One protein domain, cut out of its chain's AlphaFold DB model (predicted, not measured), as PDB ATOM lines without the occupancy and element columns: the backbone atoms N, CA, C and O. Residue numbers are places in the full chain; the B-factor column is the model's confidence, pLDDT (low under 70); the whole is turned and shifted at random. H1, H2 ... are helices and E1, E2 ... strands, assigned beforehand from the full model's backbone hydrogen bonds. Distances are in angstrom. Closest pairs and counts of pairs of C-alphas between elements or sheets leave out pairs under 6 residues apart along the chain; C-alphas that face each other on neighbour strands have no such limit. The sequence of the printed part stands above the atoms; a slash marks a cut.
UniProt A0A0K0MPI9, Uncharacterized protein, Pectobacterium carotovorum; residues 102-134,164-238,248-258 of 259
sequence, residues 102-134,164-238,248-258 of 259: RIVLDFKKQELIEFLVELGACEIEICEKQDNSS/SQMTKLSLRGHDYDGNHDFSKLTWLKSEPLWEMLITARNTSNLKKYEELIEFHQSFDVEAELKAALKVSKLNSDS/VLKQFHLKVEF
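What this domain is: This is residues 102 to 134, 164 to 238 and 248 to 258 of the 259 residues of an uncharacterized protein of Pectobacterium carotovorum (UniProt A0A0K0MPI9). A twisted sheet of four strands has the long helix H1 lying along one face, with H2 beside H1, while H3 reaches away beyond one end of the sheet as a thin arm. Residues 219 to 225 and 228 to 235 stick out there, and this arm makes much of the length. The 119 printed residues include three named helices and four named strands, in the order H1 E1 E2 H2 E3 H3 E4; the sheet runs E2 E1 E4 E3, all antiparallel, and the class is mixed. The whole is loose, with a radius of gyration of the C-alphas of 18.1 A, and elongated, spanning 59 by 32 by 19 A.

How they stand to each other: Start at the inner strands E1, residues 123 to 129, and E4, residues 248 to 257: they are antiparallel at 160 degrees, and N 125 and O 255 are 2.8 A apart, within hydrogen-bond range. On the other side of E1 look for edge strand E2, residues 164 to 170, antiparallel to it at 173 degrees, with N 126 and O 167 at 2.8 A. Beside E4 find the other edge strand E3, residues 208 to 216, antiparallel at 169 degrees, with N 213 and O 252 at 2.8 A. H1, residues 102 to 118, is on this sheet, in two layers, a helix on one face of a sheet. Its height over the sheet is 9.4 A. It lies over E1 and E4 and runs along the strands, at 11 degrees to E4 on the local plane. Its closest C-alphas to E4 are those of Arg 102 and Leu 249, 7.7 A apart. H2, residues 192 to 204, is near H1, with 7 pairs of C-alphas within 10 A, and only just not on the sheet, with 4 such pairs. H3, residues 220 to 231, is not on the sheet and is apart from H1 and H2. In H1, H2 and H3 every O i to N i+4 pair is within hydrogen-bond range.

Where its parts are: Find C-alpha 123 at (151.611, 156.273, 202.215), where E1 begins; it runs 19.8 A, and E2 19.4 A. E3 covers 25.1 A, and E4 26.4 A to C-alpha 257 at (148.723, 152.184, 201.942). H1 runs 24.5 A from C-alpha 102 at (138.541, 173.683, 189.554); H2 measures 17.5 A and H3 16.2 A.

The domain as a whole: Look for the C-alphas farthest apart at Asp 175 and Asn 235, 58.9 A. Residues 135 to 163 and 239 to 247 are not printed, leaving gaps of 14.7 A and 26.1 A between C-alphas. The link from E2 to H2 is long, 21 residues. Mean pLDDT of the printed part is 78.1; it is under 70 at residues 130 to 134, 164, 215 to 238 and 248 to 250.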
ATOM      1  N   ARG A 102     137.138 174.034 189.312       75.75
ATOM      2  CA  ARG A 102     138.541 173.683 189.554       75.75
ATOM      3  C   ARG A 102     138.888 173.860 191.030       75.75
ATOM      4  O   ARG A 102     139.467 172.955 191.618       75.75
ATOM      5  N   ILE A 103     138.468 174.979 191.615       81.88
ATOM      6  CA  ILE A 103     138.666 175.283 193.034       81.88
ATOM      7  C   ILE A 103     137.946 174.246 193.911       81.88
ATOM      8  O   ILE A 103     138.528 173.735 194.865       81.88
ATOM      9  N   VAL A 104     136.705 173.875 193.570       82.81
ATOM     10  CA  VAL A 104     135.965 172.809 194.272       82.81
ATOM     11  C   VAL A 104     136.719 171.482 194.221       82.81
ATOM     12  O   VAL A 104     136.842 170.819 195.248       82.81
ATOM     13  N   LEU A 105     137.248 171.099 193.056       80.81
ATOM     14  CA  LEU A 105     138.021 169.867 192.910       80.81
ATOM     15  C   LEU A 105     139.316 169.895 193.726       80.81
ATOM     16  O   LEU A 105     139.688 168.873 194.299       80.81
ATOM     17  N   ASP A 106     139.980 171.046 193.818       83.88
ATOM     18  CA  ASP A 106     141.184 171.194 194.636       83.88
ATOM     19  C   ASP A 106     140.876 171.038 196.130       83.88
ATOM     20  O   ASP A 106     141.578 170.294 196.819       83.88
ATOM     21  N   PHE A 107     139.777 171.623 196.622       86.19
ATOM     22  CA  PHE A 107     139.336 171.389 198.000       86.19
ATOM     23  C   PHE A 107     138.893 169.949 198.243       86.19
ATOM     24  O   PHE A 107     139.211 169.384 199.285       86.19
ATOM     25  N   LYS A 108     138.195 169.334 197.288       86.44
ATOM     26  CA  LYS A 108     137.787 167.933 197.394       86.44
ATOM     27  C   LYS A 108     138.997 166.999 197.445       86.44
ATOM     28  O   LYS A 108     138.991 166.039 198.207       86.44
ATOM     29  N   LYS A 109     140.057 167.294 196.683       86.12
ATOM     30  CA  LYS A 109     141.337 166.575 196.758       86.12
ATOM     31  C   LYS A 109     142.009 166.762 198.119       86.12
ATOM     32  O   LYS A 109     142.512 165.793 198.674       86.12
ATOM     33  N   GLN A 110     142.031 167.983 198.651       89.00
ATOM     34  CA  GLN A 110     142.578 168.236 199.984       89.00
ATOM     35  C   GLN A 110     141.822 167.429 201.047       89.00
ATOM     36  O   GLN A 110     142.438 166.734 201.847       89.00
ATOM     37  N   GLU A 111     140.494 167.468 201.006       90.69
ATOM     38  CA  GLU A 111     139.651 166.769 201.970       90.69
ATOM     39  C   GLU A 111     139.748 165.239 201.825       90.69
ATOM     40  O   GLU A 111     139.716 164.532 202.826       90.69
ATOM     41  N   LEU A 112     139.978 164.719 200.611       91.56
ATOM     42  CA  LEU A 112     140.340 163.314 200.386       91.56
ATOM     43  C   LEU A 112     141.651 162.942 201.095       91.56
ATOM     44  O   LEU A 112     141.733 161.879 201.697       91.56
ATOM     45  N   ILE A 113     142.682 163.788 201.027       92.38
ATOM     46  CA  ILE A 113     143.949 163.525 201.726       92.38
ATOM     47  C   ILE A 113     143.713 163.500 203.237       92.38
ATOM     48  O   ILE A 113     144.146 162.557 203.892       92.38
ATOM     49  N   GLU A 114     143.004 164.494 203.778       92.81
ATOM     50  CA  GLU A 114     142.645 164.554 205.204       92.81
ATOM     51  C   GLU A 114     141.873 163.297 205.630       92.81
ATOM     52  O   GLU A 114     142.229 162.647 206.608       92.81
ATOM     53  N   PHE A 115     140.890 162.884 204.835       94.69
ATOM     54  CA  PHE A 115     140.136 161.653 205.042       94.69
ATOM     55  C   PHE A 115     141.022 160.396 205.082       94.69
ATOM     56  O   PHE A 115     140.879 159.567 205.979       94.69
ATOM     57  N   LEU A 116     141.953 160.240 204.135       94.75
ATOM     58  CA  LEU A 116     142.860 159.086 204.101       94.75
ATOM     59  C   LEU A 116     143.823 159.077 205.295       94.75
ATOM     60  O   LEU A 116     144.136 158.006 205.817       94.75
ATOM     61  N   VAL A 117     144.270 160.255 205.736       93.56
ATOM     62  CA  VAL A 117     145.081 160.404 206.951       93.56
ATOM     63  C   VAL A 117     144.303 159.914 208.169       93.56
ATOM     64  O   VAL A 117     144.840 159.101 208.909       93.56
ATOM     65  N   GLU A 118     143.041 160.324 208.334       92.88
ATOM     66  CA  GLU A 118     142.167 159.878 209.435       92.88
ATOM     67  C   GLU A 118     141.868 158.366 209.395       92.88
ATOM     68  O   GLU A 118     141.621 157.743 210.424       92.88
ATOM     69  N   LEU A 119     141.938 157.729 208.221       94.25
ATOM     70  CA  LEU A 119     141.869 156.266 208.093       94.25
ATOM     71  C   LEU A 119     143.173 155.538 208.480       94.25
ATOM     72  O   LEU A 119     143.232 154.300 208.434       94.25
ATOM     73  N   GLY A 120     144.214 156.283 208.852       94.12
ATOM     74  CA  GLY A 120     145.505 155.761 209.285       94.12
ATOM     75  C   GLY A 120     146.528 155.571 208.170       94.12
ATOM     76  O   GLY A 120     147.460 154.788 208.350       94.12
ATOM     77  N   ALA A 121     146.375 156.232 207.016       95.88
ATOM     78  CA  ALA A 121     147.289 156.052 205.886       95.88
ATOM     79  C   ALA A 121     148.756 156.330 206.266       95.88
ATOM     80  O   ALA A 121     149.080 157.328 206.917       95.88
ATOM     81  N   CYS A 122     149.659 155.454 205.823       95.94
ATOM     82  CA  CYS A 122     151.109 155.603 205.976       95.94
ATOM     83  C   CYS A 122     151.791 156.048 204.670       95.94
ATOM     84  O   CYS A 122     152.822 156.720 204.706       95.94
ATOM     85  N   GLU A 123     151.186 155.759 203.517       96.31
ATOM     86  CA  GLU A 123     151.611 156.273 202.215       96.31
ATOM     87  C   GLU A 123     150.390 156.725 201.412       96.31
ATOM     88  O   GLU A 123     149.410 155.992 201.302       96.31
ATOM     89  N   ILE A 124     150.452 157.929 200.837       94.56
ATOM     90  CA  ILE A 124     149.446 158.446 199.899       94.56
ATOM     91  C   ILE A 124     150.173 158.938 198.653       94.56
ATOM     92  O   ILE A 124     151.084 159.762 198.736       94.56
ATOM     93  N   GLU A 125     149.750 158.469 197.490       92.06
ATOM     94  CA  GLU A 125     150.281 158.853 196.191       92.06
ATOM     95  C   GLU A 125     149.131 159.255 195.264       92.06
ATOM     96  O   GLU A 125     148.188 158.500 195.039       92.06
ATOM     97  N   ILE A 126     149.211 160.473 194.730       89.06
ATOM     98  CA  ILE A 126     148.241 161.047 193.797       89.06
ATOM     99  C   ILE A 126     149.003 161.475 192.546       89.06
ATOM    100  O   ILE A 126     149.773 162.438 192.578       89.06
ATOM    101  N   CYS A 127     148.780 160.771 191.439       84.00
ATOM    102  CA  CYS A 127     149.339 161.116 190.135       84.00
ATOM    103  C   CYS A 127     148.268 161.767 189.262       84.00
ATOM    104  O   CYS A 127     147.410 161.080 188.714       84.00
ATOM    105  N   GLU A 128     148.325 163.085 189.104       80.38
ATOM    106  CA  GLU A 128     147.441 163.845 188.224       80.38
ATOM    107  C   GLU A 128     147.968 163.811 186.788       80.38
ATOM    108  O   GLU A 128     149.121 164.170 186.523       80.38
ATOM    109  N   LYS A 129     147.112 163.441 185.832       71.62
ATOM    110  CA  LYS A 129     147.371 163.743 184.423       71.62
ATOM    111  C   LYS A 129     146.838 165.140 184.136       71.62
ATOM    112  O   LYS A 129     145.625 165.354 184.177       71.62
ATOM    113  N   GLN A 130     147.725 166.091 183.840       56.41
ATOM    114  CA  GLN A 130     147.274 167.353 183.264       56.41
ATOM    115  C   GLN A 130     146.908 167.112 181.802       56.41
ATOM    116  O   GLN A 130     147.776 167.100 180.934       56.41
ATOM    117  N   ASP A 131     145.616 166.993 181.509       51.28
ATOM    118  CA  ASP A 131     145.155 167.540 180.236       51.28
ATOM    119  C   ASP A 131     145.405 169.049 180.280       51.28
ATOM    120  O   ASP A 131     145.221 169.660 181.337       51.28
ATOM    121  N   ASN A 132     145.868 169.637 179.169       44.22
ATOM    122  CA  ASN A 132     146.186 171.065 179.039       44.22
ATOM    123  C   ASN A 132     144.990 171.929 179.477       44.22
ATOM    124  O   ASN A 132     144.139 172.351 178.697       44.22
ATOM    125  N   SER A 133     144.924 172.191 180.776       40.84
ATOM    126  CA  SER A 133     143.815 172.846 181.462       40.84
ATOM    127  C   SER A 133     143.799 174.356 181.207       40.84
ATOM    128  O   SER A 133     142.821 175.030 181.544       40.84
ATOM    129  N   SER A 134     144.845 174.873 180.549       42.00
ATOM    130  CA  SER A 134     144.899 176.197 179.932       42.00
ATOM    131  C   SER A 134     143.916 176.340 178.770       42.00
ATOM    132  O   SER A 134     143.407 177.435 178.556       42.00
ATOM    133  N   SER A 164     152.671 165.128 183.922       64.62
ATOM    134  CA  SER A 164     152.062 164.475 185.080       64.62
ATOM    135  C   SER A 164     152.563 165.143 186.355       64.62
ATOM    136  O   SER A 164     153.774 165.209 186.574       64.62
ATOM    137  N   GLN A 165     151.650 165.615 187.202       76.69
ATOM    138  CA  GLN A 165     151.993 166.104 188.535       76.69
ATOM    139  C   GLN A 165     151.793 164.973 189.542       76.69
ATOM    140  O   GLN A 165     150.701 164.430 189.662       76.69
ATOM    141  N   MET A 166     152.846 164.627 190.278       82.50
ATOM    142  CA  MET A 166     152.806 163.597 191.312       82.50
ATOM    143  C   MET A 166     152.915 164.245 192.689       82.50
ATOM    144  O   MET A 166     153.833 165.022 192.943       82.50
ATOM    145  N   THR A 167     151.990 163.902 193.580       85.12
ATOM    146  CA  THR A 167     152.066 164.219 195.009       85.12
ATOM    147  C   THR A 167     152.242 162.913 195.766       85.12
ATOM    148  O   THR A 167     151.385 162.040 195.665       85.12
ATOM    149  N   LYS A 168     153.338 162.774 196.517       91.81
ATOM    150  CA  LYS A 168     153.587 161.622 197.388       91.81
ATOM    151  C   LYS A 168     153.789 162.094 198.824       91.81
ATOM    152  O   LYS A 168     154.597 162.987 199.072       91.81
ATOM    153  N   LEU A 169     153.051 161.490 199.745       91.75
ATOM    154  CA  LEU A 169     153.118 161.733 201.179       91.75
ATOM    155  C   LEU A 169     153.558 160.444 201.870       91.75
ATOM    156  O   LEU A 169     152.959 159.390 201.660       91.75
ATOM    157  N   SER A 170     154.590 160.547 202.702       94.38
ATOM    158  CA  SER A 170     155.026 159.480 203.602       94.38
ATOM    159  C   SER A 170     154.742 159.921 205.029       94.38
ATOM    160  O   SER A 170     155.249 160.946 205.487       94.38
ATOM    161  N   LEU A 171     153.888 159.167 205.707       93.81
ATOM    162  CA  LEU A 171     153.319 159.497 207.004       93.81
ATOM    163  C   LEU A 171     153.705 158.417 208.011       93.81
ATOM    164  O   LEU A 171     154.025 157.287 207.648       93.81
ATOM    165  N   ARG A 172     153.636 158.746 209.303       90.75
ATOM    166  CA  ARG A 172     153.835 157.746 210.363       90.75
ATOM    167  C   ARG A 172     152.763 156.646 210.323       90.75
ATOM    168  O   ARG A 172     153.051 155.525 210.728       90.75
ATOM    169  N   GLY A 173     151.564 156.974 209.836       90.62
ATOM    170  CA  GLY A 173     150.379 156.127 209.942       90.62
ATOM    171  C   GLY A 173     149.904 155.973 211.388       90.62
ATOM    172  O   GLY A 173     150.575 156.393 212.338       90.62
ATOM    173  N   HIS A 174     148.730 155.375 211.550       90.00
ATOM    174  CA  HIS A 174     148.224 154.928 212.842       90.00
ATOM    175  C   HIS A 174     147.246 153.770 212.656       90.00
ATOM    176  O   HIS A 174     146.683 153.579 211.575       90.00
ATOM    177  N   ASP A 175     147.039 153.005 213.724       87.62
ATOM    178  CA  ASP A 175     145.980 152.008 213.749       87.62
ATOM    179  C   ASP A 175     144.624 152.713 213.694       87.62
ATOM    180  O   ASP A 175     144.420 153.757 214.319       87.62
ATOM    181  N   TYR A 176     143.710 152.157 212.910       89.94
ATOM    182  CA  TYR A 176     142.357 152.671 212.774       89.94
ATOM    183  C   TYR A 176     141.428 151.819 213.632       89.94
ATOM    184  O   TYR A 176     141.293 150.618 213.401       89.94
ATOM    185  N   ASP A 177     140.811 152.440 214.631       85.94
ATOM    186  CA  ASP A 177     139.959 151.774 215.621       85.94
ATOM    187  C   ASP A 177     138.458 151.849 215.278       85.94
ATOM    188  O   ASP A 177     137.617 151.363 216.034       85.94
ATOM    189  N   GLY A 178     138.117 152.453 214.135       83.81
ATOM    190  CA  GLY A 178     136.740 152.655 213.689       83.81
ATOM    191  C   GLY A 178     136.009 153.814 214.374       83.81
ATOM    192  O   GLY A 178     134.855 154.071 214.035       83.81
ATOM    193  N   ASN A 179     136.651 154.530 215.303       81.94
ATOM    194  CA  ASN A 179     136.039 155.585 216.106       81.94
ATOM    195  C   ASN A 179     136.612 156.973 215.770       81.94
ATOM    196  O   ASN A 179     137.076 157.706 216.644       81.94
ATOM    197  N   HIS A 180     136.561 157.340 214.487       81.56
ATOM    198  CA  HIS A 180     136.976 158.659 214.005       81.56
ATOM    199  C   HIS A 180     135.785 159.576 213.708       81.56
ATOM    200  O   HIS A 180     134.761 159.164 213.156       81.56
ATOM    201  N   ASP A 181     135.942 160.855 214.055       83.06
ATOM    202  CA  ASP A 181     134.956 161.894 213.775       83.06
ATOM    203  C   ASP A 181     135.158 162.487 212.374       83.06
ATOM    204  O   ASP A 181     135.957 163.401 212.163       83.06
ATOM    205  N   PHE A 182     134.367 162.004 211.419       86.31
ATOM    206  CA  PHE A 182     134.344 162.526 210.053       86.31
ATOM    207  C   PHE A 182     133.346 163.677 209.838       86.31
ATOM    208  O   PHE A 182     133.108 164.076 208.697       86.31
ATOM    209  N   SER A 183     132.745 164.237 210.895       83.00
ATOM    210  CA  SER A 183     131.710 165.281 210.774       83.00
ATOM    211  C   SER A 183     132.183 166.553 210.065       83.00
ATOM    212  O   SER A 183     131.370 167.303 209.522       83.00
ATOM    213  N   LYS A 184     133.499 166.784 210.041       84.25
ATOM    214  CA  LYS A 184     134.142 167.930 209.384       84.25
ATOM    215  C   LYS A 184     134.293 167.756 207.871       84.25
ATOM    216  O   LYS A 184     134.513 168.750 207.178       84.25
ATOM    217  N   LEU A 185     134.160 166.530 207.358       85.94
ATOM    218  CA  LEU A 185     134.268 166.246 205.932       85.94
ATOM    219  C   LEU A 185     132.956 166.623 205.232       85.94
ATOM    220  O   LEU A 185     131.908 166.005 205.419       85.94
ATOM    221  N   THR A 186     133.033 167.665 204.412       85.62
ATOM    222  CA  THR A 186     131.946 168.194 203.590       85.62
ATOM    223  C   THR A 186     131.448 167.170 202.565       85.62
ATOM    224  O   THR A 186     130.239 167.048 202.372       85.62
ATOM    225  N   TRP A 187     132.353 166.441 201.902       86.12
ATOM    226  CA  TRP A 187     132.009 165.592 200.755       86.12
ATOM    227  C   TRP A 187     131.719 164.135 201.106       86.12
ATOM    228  O   TRP A 187     131.143 163.439 200.274       86.12
ATOM    229  N   LEU A 188     132.030 163.675 202.322       84.62
ATOM    230  CA  LEU A 188     131.920 162.257 202.688       84.62
ATOM    231  C   LEU A 188     130.548 161.646 202.349       84.62
ATOM    232  O   LEU A 188     130.488 160.602 201.712       84.62
ATOM    233  N   LYS A 189     129.451 162.338 202.685       81.88
ATOM    234  CA  LYS A 189     128.070 161.866 202.440       81.88
ATOM    235  C   LYS A 189     127.691 161.743 200.960       81.88
ATOM    236  O   LYS A 189     126.660 161.166 200.633       81.88
ATOM    237  N   SER A 190     128.453 162.383 200.078       80.75
ATOM    238  CA  SER A 190     128.208 162.409 198.634       80.75
ATOM    239  C   SER A 190     129.236 161.607 197.838       80.75
ATOM    240  O   SER A 190     129.114 161.539 196.618       80.75
ATOM    241  N   GLU A 191     130.229 161.002 198.498       84.94
ATOM    242  CA  GLU A 191     131.306 160.244 197.859       84.94
ATOM    243  C   GLU A 191     131.220 158.755 198.219       84.94
ATOM    244  O   GLU A 191     131.818 158.325 199.210       84.94
ATOM    245  N   PRO A 192     130.560 157.928 197.382       86.81
ATOM    246  CA  PRO A 192     130.434 156.489 197.625       86.81
ATOM    247  C   PRO A 192     131.785 155.788 197.793       86.81
ATOM    248  O   PRO A 192     131.904 154.811 198.529       86.81
ATOM    249  N   LEU A 193     132.821 156.302 197.123       88.38
ATOM    250  CA  LEU A 193     134.170 155.777 197.252       88.38
ATOM    251  C   LEU A 193     134.705 155.911 198.687       88.38
ATOM    252  O   LEU A 193     135.329 154.989 199.206       88.38
ATOM    253  N   TRP A 194     134.471 157.051 199.336       91.94
ATOM    254  CA  TRP A 194     134.990 157.301 200.679       91.94
ATOM    255  C   TRP A 194     134.255 156.425 201.697       91.94
ATOM    256  O   TRP A 194     134.886 155.796 202.544       91.94
ATOM    257  N   GLU A 195     132.937 156.272 201.550       91.38
ATOM    258  CA  GLU A 195     132.144 155.335 202.360       91.38
ATOM    259  C   GLU A 195     132.605 153.876 202.196       91.38
ATOM    260  O   GLU A 195     132.696 153.125 203.176       91.38
ATOM    261  N   MET A 196     132.953 153.474 200.968       93.56
ATOM    262  CA  MET A 196     133.518 152.151 200.690       93.56
ATOM    263  C   MET A 196     134.842 151.944 201.432       93.56
ATOM    264  O   MET A 196     135.014 150.910 202.079       93.56
ATOM    265  N   LEU A 197     135.744 152.932 201.420       94.44
ATOM    266  CA  LEU A 197     137.028 152.853 202.125       94.44
ATOM    267  C   LEU A 197     136.857 152.744 203.647       94.44
ATOM    268  O   LEU A 197     137.523 151.912 204.264       94.44
ATOM    269  N   ILE A 198     135.929 153.503 204.245       93.50
ATOM    270  CA  ILE A 198     135.574 153.364 205.671       93.50
ATOM    271  C   ILE A 198     135.109 151.936 205.958       93.50
ATOM    272  O   ILE A 198     135.594 151.288 206.887       93.50
ATOM    273  N   THR A 199     134.183 151.425 205.145       93.06
ATOM    274  CA  THR A 199     133.623 150.080 205.317       93.06
ATOM    275  C   THR A 199     134.709 149.014 205.200       93.06
ATOM    276  O   THR A 199     134.782 148.116 206.037       93.06
ATOM    277  N   ALA A 200     135.591 149.125 204.208       94.12
ATOM    278  CA  ALA A 200     136.690 148.193 203.996       94.12
ATOM    279  C   ALA A 200     137.716 148.235 205.143       94.12
ATOM    280  O   ALA A 200     138.189 147.180 205.580       94.12
ATOM    281  N   ARG A 201     138.027 149.419 205.692       93.81
ATOM    282  CA  ARG A 201     138.872 149.542 206.892       93.81
ATOM    283  C   ARG A 201     138.208 148.906 208.114       93.81
ATOM    284  O   ARG A 201     138.838 148.065 208.742       93.81
ATOM    285  N   ASN A 202     136.935 149.204 208.376       92.19
ATOM    286  CA  ASN A 202     136.183 148.657 209.514       92.19
ATOM    287  C   ASN A 202     136.010 147.128 209.463       92.19
ATOM    288  O   ASN A 202     136.061 146.462 210.490       92.19
ATOM    289  N   THR A 203     135.750 146.566 208.280       92.38
ATOM    290  CA  THR A 203     135.353 145.150 208.149       92.38
ATOM    291  C   THR A 203     136.512 144.213 207.840       92.38
ATOM    292  O   THR A 203     136.450 143.035 208.184       92.38
ATOM    293  N   SER A 204     137.559 144.711 207.177       89.94
ATOM    294  CA  SER A 204     138.610 143.865 206.598       89.94
ATOM    295  C   SER A 204     140.035 144.346 206.870       89.94
ATOM    296  O   SER A 204     140.975 143.734 206.368       89.94
ATOM    297  N   ASN A 205     140.217 145.418 207.656       90.81
ATOM    298  CA  ASN A 205     141.518 146.054 207.887       90.81
ATOM    299  C   ASN A 205     142.262 146.329 206.573       90.81
ATOM    300  O   ASN A 205     143.427 145.958 206.418       90.81
ATOM    301  N   LEU A 206     141.565 146.947 205.610       94.25
ATOM    302  CA  LEU A 206     142.103 147.295 204.292       94.25
ATOM    303  C   LEU A 206     143.527 147.863 204.408       94.25
ATOM    304  O   LEU A 206     143.734 148.854 205.106       94.25
ATOM    305  N   LYS A 207     144.485 147.236 203.718       94.88
ATOM    306  CA  LYS A 207     145.914 147.601 203.773       94.88
ATOM    307  C   LYS A 207     146.393 148.418 202.588       94.88
ATOM    308  O   LYS A 207     147.333 149.191 202.707       94.88
ATOM    309  N   LYS A 208     145.774 148.228 201.428       96.12
ATOM    310  CA  LYS A 208     146.158 148.906 200.196       96.12
ATOM    311  C   LYS A 208     144.931 149.146 199.339       96.12
ATOM    312  O   LYS A 208     144.099 148.252 199.200       96.12
ATOM    313  N   TYR A 209     144.864 150.323 198.736       95.06
ATOM    314  CA  TYR A 209     143.876 150.654 197.725       95.06
ATOM    315  C   TYR A 209     144.522 151.450 196.590       95.06
ATOM    316  O   TYR A 209     145.428 152.253 196.812       95.06
ATOM    317  N   GLU A 210     144.092 151.165 195.365       94.25
ATOM    318  CA  GLU A 210     144.650 151.736 194.146       94.25
ATOM    319  C   GLU A 210     143.542 151.833 193.093       94.25
ATOM    320  O   GLU A 210     142.951 150.817 192.724       94.25
ATOM    321  N   GLU A 211     143.227 153.047 192.641       88.69
ATOM    322  CA  GLU A 211     142.196 153.279 191.625       88.69
ATOM    323  C   GLU A 211     142.483 154.539 190.803       88.69
ATOM    324  O   GLU A 211     143.060 155.527 191.269       88.69
ATOM    325  N   LEU A 212     142.044 154.505 189.546       82.75
ATOM    326  CA  LEU A 212     141.975 155.671 188.683       82.75
ATOM    327  C   LEU A 212     140.684 156.443 188.968       82.75
ATOM    328  O   LEU A 212     139.599 155.980 188.631       82.75
ATOM    329  N   ILE A 213     140.809 157.637 189.537       78.88
ATOM    330  CA  ILE A 213     139.671 158.491 189.863       78.88
ATOM    331  C   ILE A 213     139.538 159.583 188.802       78.88
ATOM    332  O   ILE A 213     140.476 160.329 188.498       78.88
ATOM    333  N   GLU A 214     138.337 159.691 188.242       70.94
ATOM    334  CA  GLU A 214     137.985 160.704 187.254       70.94
ATOM    335  C   GLU A 214     137.011 161.714 187.852       70.94
ATOM    336  O   GLU A 214     135.907 161.378 188.281       70.94
ATOM    337  N   PHE A 215     137.403 162.986 187.838       66.19
ATOM    338  CA  PHE A 215     136.497 164.086 188.123       66.19
ATOM    339  C   PHE A 215     135.968 164.669 186.818       66.19
ATOM    340  O   PHE A 215     136.704 165.223 185.993       66.19
ATOM    341  N   HIS A 216     134.656 164.563 186.645       61.31
ATOM    342  CA  HIS A 216     133.952 165.153 185.517       61.31
ATOM    343  C   HIS A 216     133.513 166.585 185.831       61.31
ATOM    344  O   HIS A 216     133.151 166.892 186.967       61.31
ATOM    345  N   GLN A 217     133.496 167.434 184.801       56.62
ATOM    346  CA  GLN A 217     132.764 168.699 184.845       56.62
ATOM    347  C   GLN A 217     131.299 168.426 185.163       56.62
ATOM    348  O   GLN A 217     130.677 167.565 184.526       56.62
ATOM    349  N   SER A 218     130.745 169.148 186.133       52.31
ATOM    350  CA  SER A 218     129.312 169.092 186.368       52.31
ATOM    351  C   SER A 218     128.611 169.888 185.266       52.31
ATOM    352  O   SER A 218     129.061 170.947 184.831       52.31
ATOM    353  N   PHE A 219     127.480 169.373 184.790       47.84
ATOM    354  CA  PHE A 219     126.634 170.052 183.799       47.84
ATOM    355  C   PHE A 219     126.032 171.374 184.327       47.84
ATOM    356  O   PHE A 219     125.373 172.097 183.576       47.84
ATOM    357  N   ASP A 220     126.225 171.683 185.613       53.19
ATOM    358  CA  ASP A 220     125.560 172.784 186.304       53.19
ATOM    359  C   ASP A 220     126.191 174.145 186.022       53.19
ATOM    360  O   ASP A 220     125.452 175.118 185.930       53.19
ATOM    361  N   VAL A 221     127.501 174.245 185.775       52.47
ATOM    362  CA  VAL A 221     128.122 175.551 185.480       52.47
ATOM    363  C   VAL A 221     127.588 176.152 184.180       52.47
ATOM    364  O   VAL A 221     127.333 177.351 184.114       52.47
ATOM    365  N   GLU A 222     127.344 175.336 183.153       50.81
ATOM    366  CA  GLU A 222     126.753 175.810 181.895       50.81
ATOM    367  C   GLU A 222     125.296 176.262 182.092       50.81
ATOM    368  O   GLU A 222     124.868 177.269 181.524       50.81
ATOM    369  N   ALA A 223     124.528 175.538 182.910       54.22
ATOM    370  CA  ALA A 223     123.151 175.896 183.229       54.22
ATOM    371  C   ALA A 223     123.076 177.179 184.077       54.22
ATOM    372  O   ALA A 223     122.268 178.058 183.772       54.22
ATOM    373  N   GLU A 224     123.947 177.320 185.081       53.97
ATOM    374  CA  GLU A 224     124.101 178.527 185.898       53.97
ATOM    375  C   GLU A 224     124.529 179.722 185.039       53.97
ATOM    376  O   GLU A 224     123.964 180.808 185.165       53.97
ATOM    377  N   LEU A 225     125.453 179.515 184.097       53.84
ATOM    378  CA  LEU A 225     125.900 180.544 183.160       53.84
ATOM    379  C   LEU A 225     124.769 180.991 182.225       53.84
ATOM    380  O   LEU A 225     124.533 182.188 182.064       53.84
ATOM    381  N   LYS A 226     124.028 180.044 181.635       54.16
ATOM    382  CA  LYS A 226     122.856 180.335 180.791       54.16
ATOM    383  C   LYS A 226     121.784 181.093 181.568       54.16
ATOM    384  O   LYS A 226     121.201 182.041 181.041       54.16
ATOM    385  N   ALA A 227     121.535 180.696 182.815       53.47
ATOM    386  CA  ALA A 227     120.595 181.380 183.691       53.47
ATOM    387  C   ALA A 227     121.062 182.810 184.001       53.47
ATOM    388  O   ALA A 227     120.283 183.748 183.836       53.47
ATOM    389  N   ALA A 228     122.333 182.996 184.362       52.09
ATOM    390  CA  ALA A 228     122.908 184.304 184.662       52.09
ATOM    391  C   ALA A 228     122.874 185.255 183.454       52.09
ATOM    392  O   ALA A 228     122.472 186.409 183.595       52.09
ATOM    393  N   LEU A 229     123.218 184.767 182.258       51.62
ATOM    394  CA  LEU A 229     123.154 185.530 181.006       51.62
ATOM    395  C   LEU A 229     121.728 185.964 180.648       51.62
ATOM    396  O   LEU A 229     121.493 187.099 180.234       51.62
ATOM    397  N   LYS A 230     120.755 185.066 180.838       52.97
ATOM    398  CA  LYS A 230     119.341 185.364 180.581       52.97
ATOM    399  C   LYS A 230     118.804 186.422 181.551       52.97
ATOM    400  O   LYS A 230     118.024 187.281 181.147       52.97
ATOM    401  N   VAL A 231     119.238 186.384 182.813       49.16
ATOM    402  CA  VAL A 231     118.879 187.369 183.849       49.16
ATOM    403  C   VAL A 231     119.481 188.748 183.556       49.16
ATOM    404  O   VAL A 231     118.803 189.754 183.757       49.16
ATOM    405  N   SER A 232     120.700 188.818 183.017       46.62
ATOM    406  CA  SER A 232     121.383 190.087 182.720       46.62
ATOM    407  C   SER A 232     120.974 190.748 181.396       46.62
ATOM    408  O   SER A 232     121.489 191.814 181.064       46.62
ATOM    409  N   LYS A 233     120.030 190.157 180.643       50.19
ATOM    410  CA  LYS A 233     119.576 190.630 179.314       50.19
ATOM    411  C   LYS A 233     120.716 190.790 178.293       50.19
ATOM    412  O   LYS A 233     120.565 191.501 177.299       50.19
ATOM    413  N   LEU A 234     121.848 190.128 178.520       45.53
ATOM    414  CA  LEU A 234     122.910 189.988 177.533       45.53
ATOM    415  C   LEU A 234     122.453 188.929 176.518       45.53
ATOM    416  O   LEU A 234     122.031 187.844 176.911       45.53
ATOM    417  N   ASN A 235     122.467 189.254 175.219       44.31
ATOM    418  CA  ASN A 235     121.920 188.387 174.166       44.31
ATOM    419  C   ASN A 235     122.509 186.964 174.228       44.31
ATOM    420  O   ASN A 235     123.697 186.760 173.981       44.31
ATOM    421  N   SER A 236     121.645 185.982 174.500       44.72
ATOM    422  CA  SER A 236     121.960 184.549 174.566       44.72
ATOM    423  C   SER A 236     122.356 183.939 173.219       44.72
ATOM    424  O   SER A 236     123.032 182.912 173.177       44.72
ATOM    425  N   ASP A 237     121.954 184.574 172.118       39.56
ATOM    426  CA  ASP A 237     121.938 183.932 170.799       39.56
ATOM    427  C   ASP A 237     123.266 184.058 170.039       39.56
ATOM    428  O   ASP A 237     123.493 183.348 169.063       39.56
ATOM    429  N   SER A 238     124.189 184.911 170.499       38.03
ATOM    430  CA  SER A 238     125.529 185.050 169.906       38.03
ATOM    431  C   SER A 238     126.632 184.270 170.633       38.03
ATOM    432  O   SER A 238     127.786 184.354 170.222       38.03
ATOM    433  N   VAL A 248     136.208 165.415 180.945       50.88
ATOM    434  CA  VAL A 248     136.947 165.102 182.175       50.88
ATOM    435  C   VAL A 248     137.743 166.356 182.551       50.88
ATOM    436  O   VAL A 248     138.476 166.882 181.716       50.88
ATOM    437  N   LEU A 249     137.550 166.881 183.765       61.44
ATOM    438  CA  LEU A 249     138.275 168.071 184.237       61.44
ATOM    439  C   LEU A 249     139.630 167.698 184.822       61.44
ATOM    440  O   LEU A 249     140.606 168.413 184.604       61.44
ATOM    441  N   LYS A 250     139.673 166.600 185.581       67.44
ATOM    442  CA  LYS A 250     140.894 166.039 186.157       67.44
ATOM    443  C   LYS A 250     140.780 164.521 186.209       67.44
ATOM    444  O   LYS A 250     139.748 163.991 186.608       67.44
ATOM    445  N   GLN A 251     141.857 163.839 185.848       73.00
ATOM    446  CA  GLN A 251     142.039 162.409 186.078       73.00
ATOM    447  C   GLN A 251     143.266 162.245 186.970       73.00
ATOM    448  O   GLN A 251     144.322 162.820 186.685       73.00
ATOM    449  N   PHE A 252     143.135 161.466 188.037       79.75
ATOM    450  CA  PHE A 252     144.259 161.141 188.898       79.75
ATOM    451  C   PHE A 252     144.255 159.670 189.282       79.75
ATOM    452  O   PHE A 252     143.213 159.059 189.485       79.75
ATOM    453  N   HIS A 253     145.447 159.101 189.360       84.25
ATOM    454  CA  HIS A 253     145.656 157.779 189.918       84.25
ATOM    455  C   HIS A 253     145.934 157.937 191.412       84.25
ATOM    456  O   HIS A 253     146.893 158.621 191.778       84.25
ATOM    457  N   LEU A 254     145.071 157.367 192.252       89.56
ATOM    458  CA  LEU A 254     145.231 157.346 193.699       89.56
ATOM    459  C   LEU A 254     145.775 155.985 194.117       89.56
ATOM    460  O   LEU A 254     145.169 154.960 193.817       89.56
ATOM    461  N   LYS A 255     146.865 155.994 194.875       92.94
ATOM    462  CA  LYS A 255     147.391 154.840 195.596       92.94
ATOM    463  C   LYS A 255     147.517 155.210 197.069       92.94
ATOM    464  O   LYS A 255     148.049 156.264 197.408       92.94
ATOM    465  N   VAL A 256     147.023 154.347 197.947       95.06
ATOM    466  CA  VAL A 256     147.114 154.521 199.398       95.06
ATOM    467  C   VAL A 256     147.483 153.207 200.068       95.06
ATOM    468  O   VAL A 256     147.002 152.140 199.675       95.06
ATOM    469  N   GLU A 257     148.336 153.297 201.081       95.06
ATOM    470  CA  GLU A 257     148.723 152.184 201.942       95.06
ATOM    471  C   GLU A 257     148.441 152.527 203.410       95.06
ATOM    472  O   GLU A 257     148.581 153.674 203.845       95.06
ATOM    473  N   PHE A 258     148.037 151.506 204.161       94.62
ATOM    474  CA  PHE A 258     147.748 151.536 205.591       94.62
ATOM    475  C   PHE A 258     148.641 150.505 206.318       94.62
ATOM    476  O   PHE A 258     149.091 149.551 205.675       94.62
TER     477      PHE A 258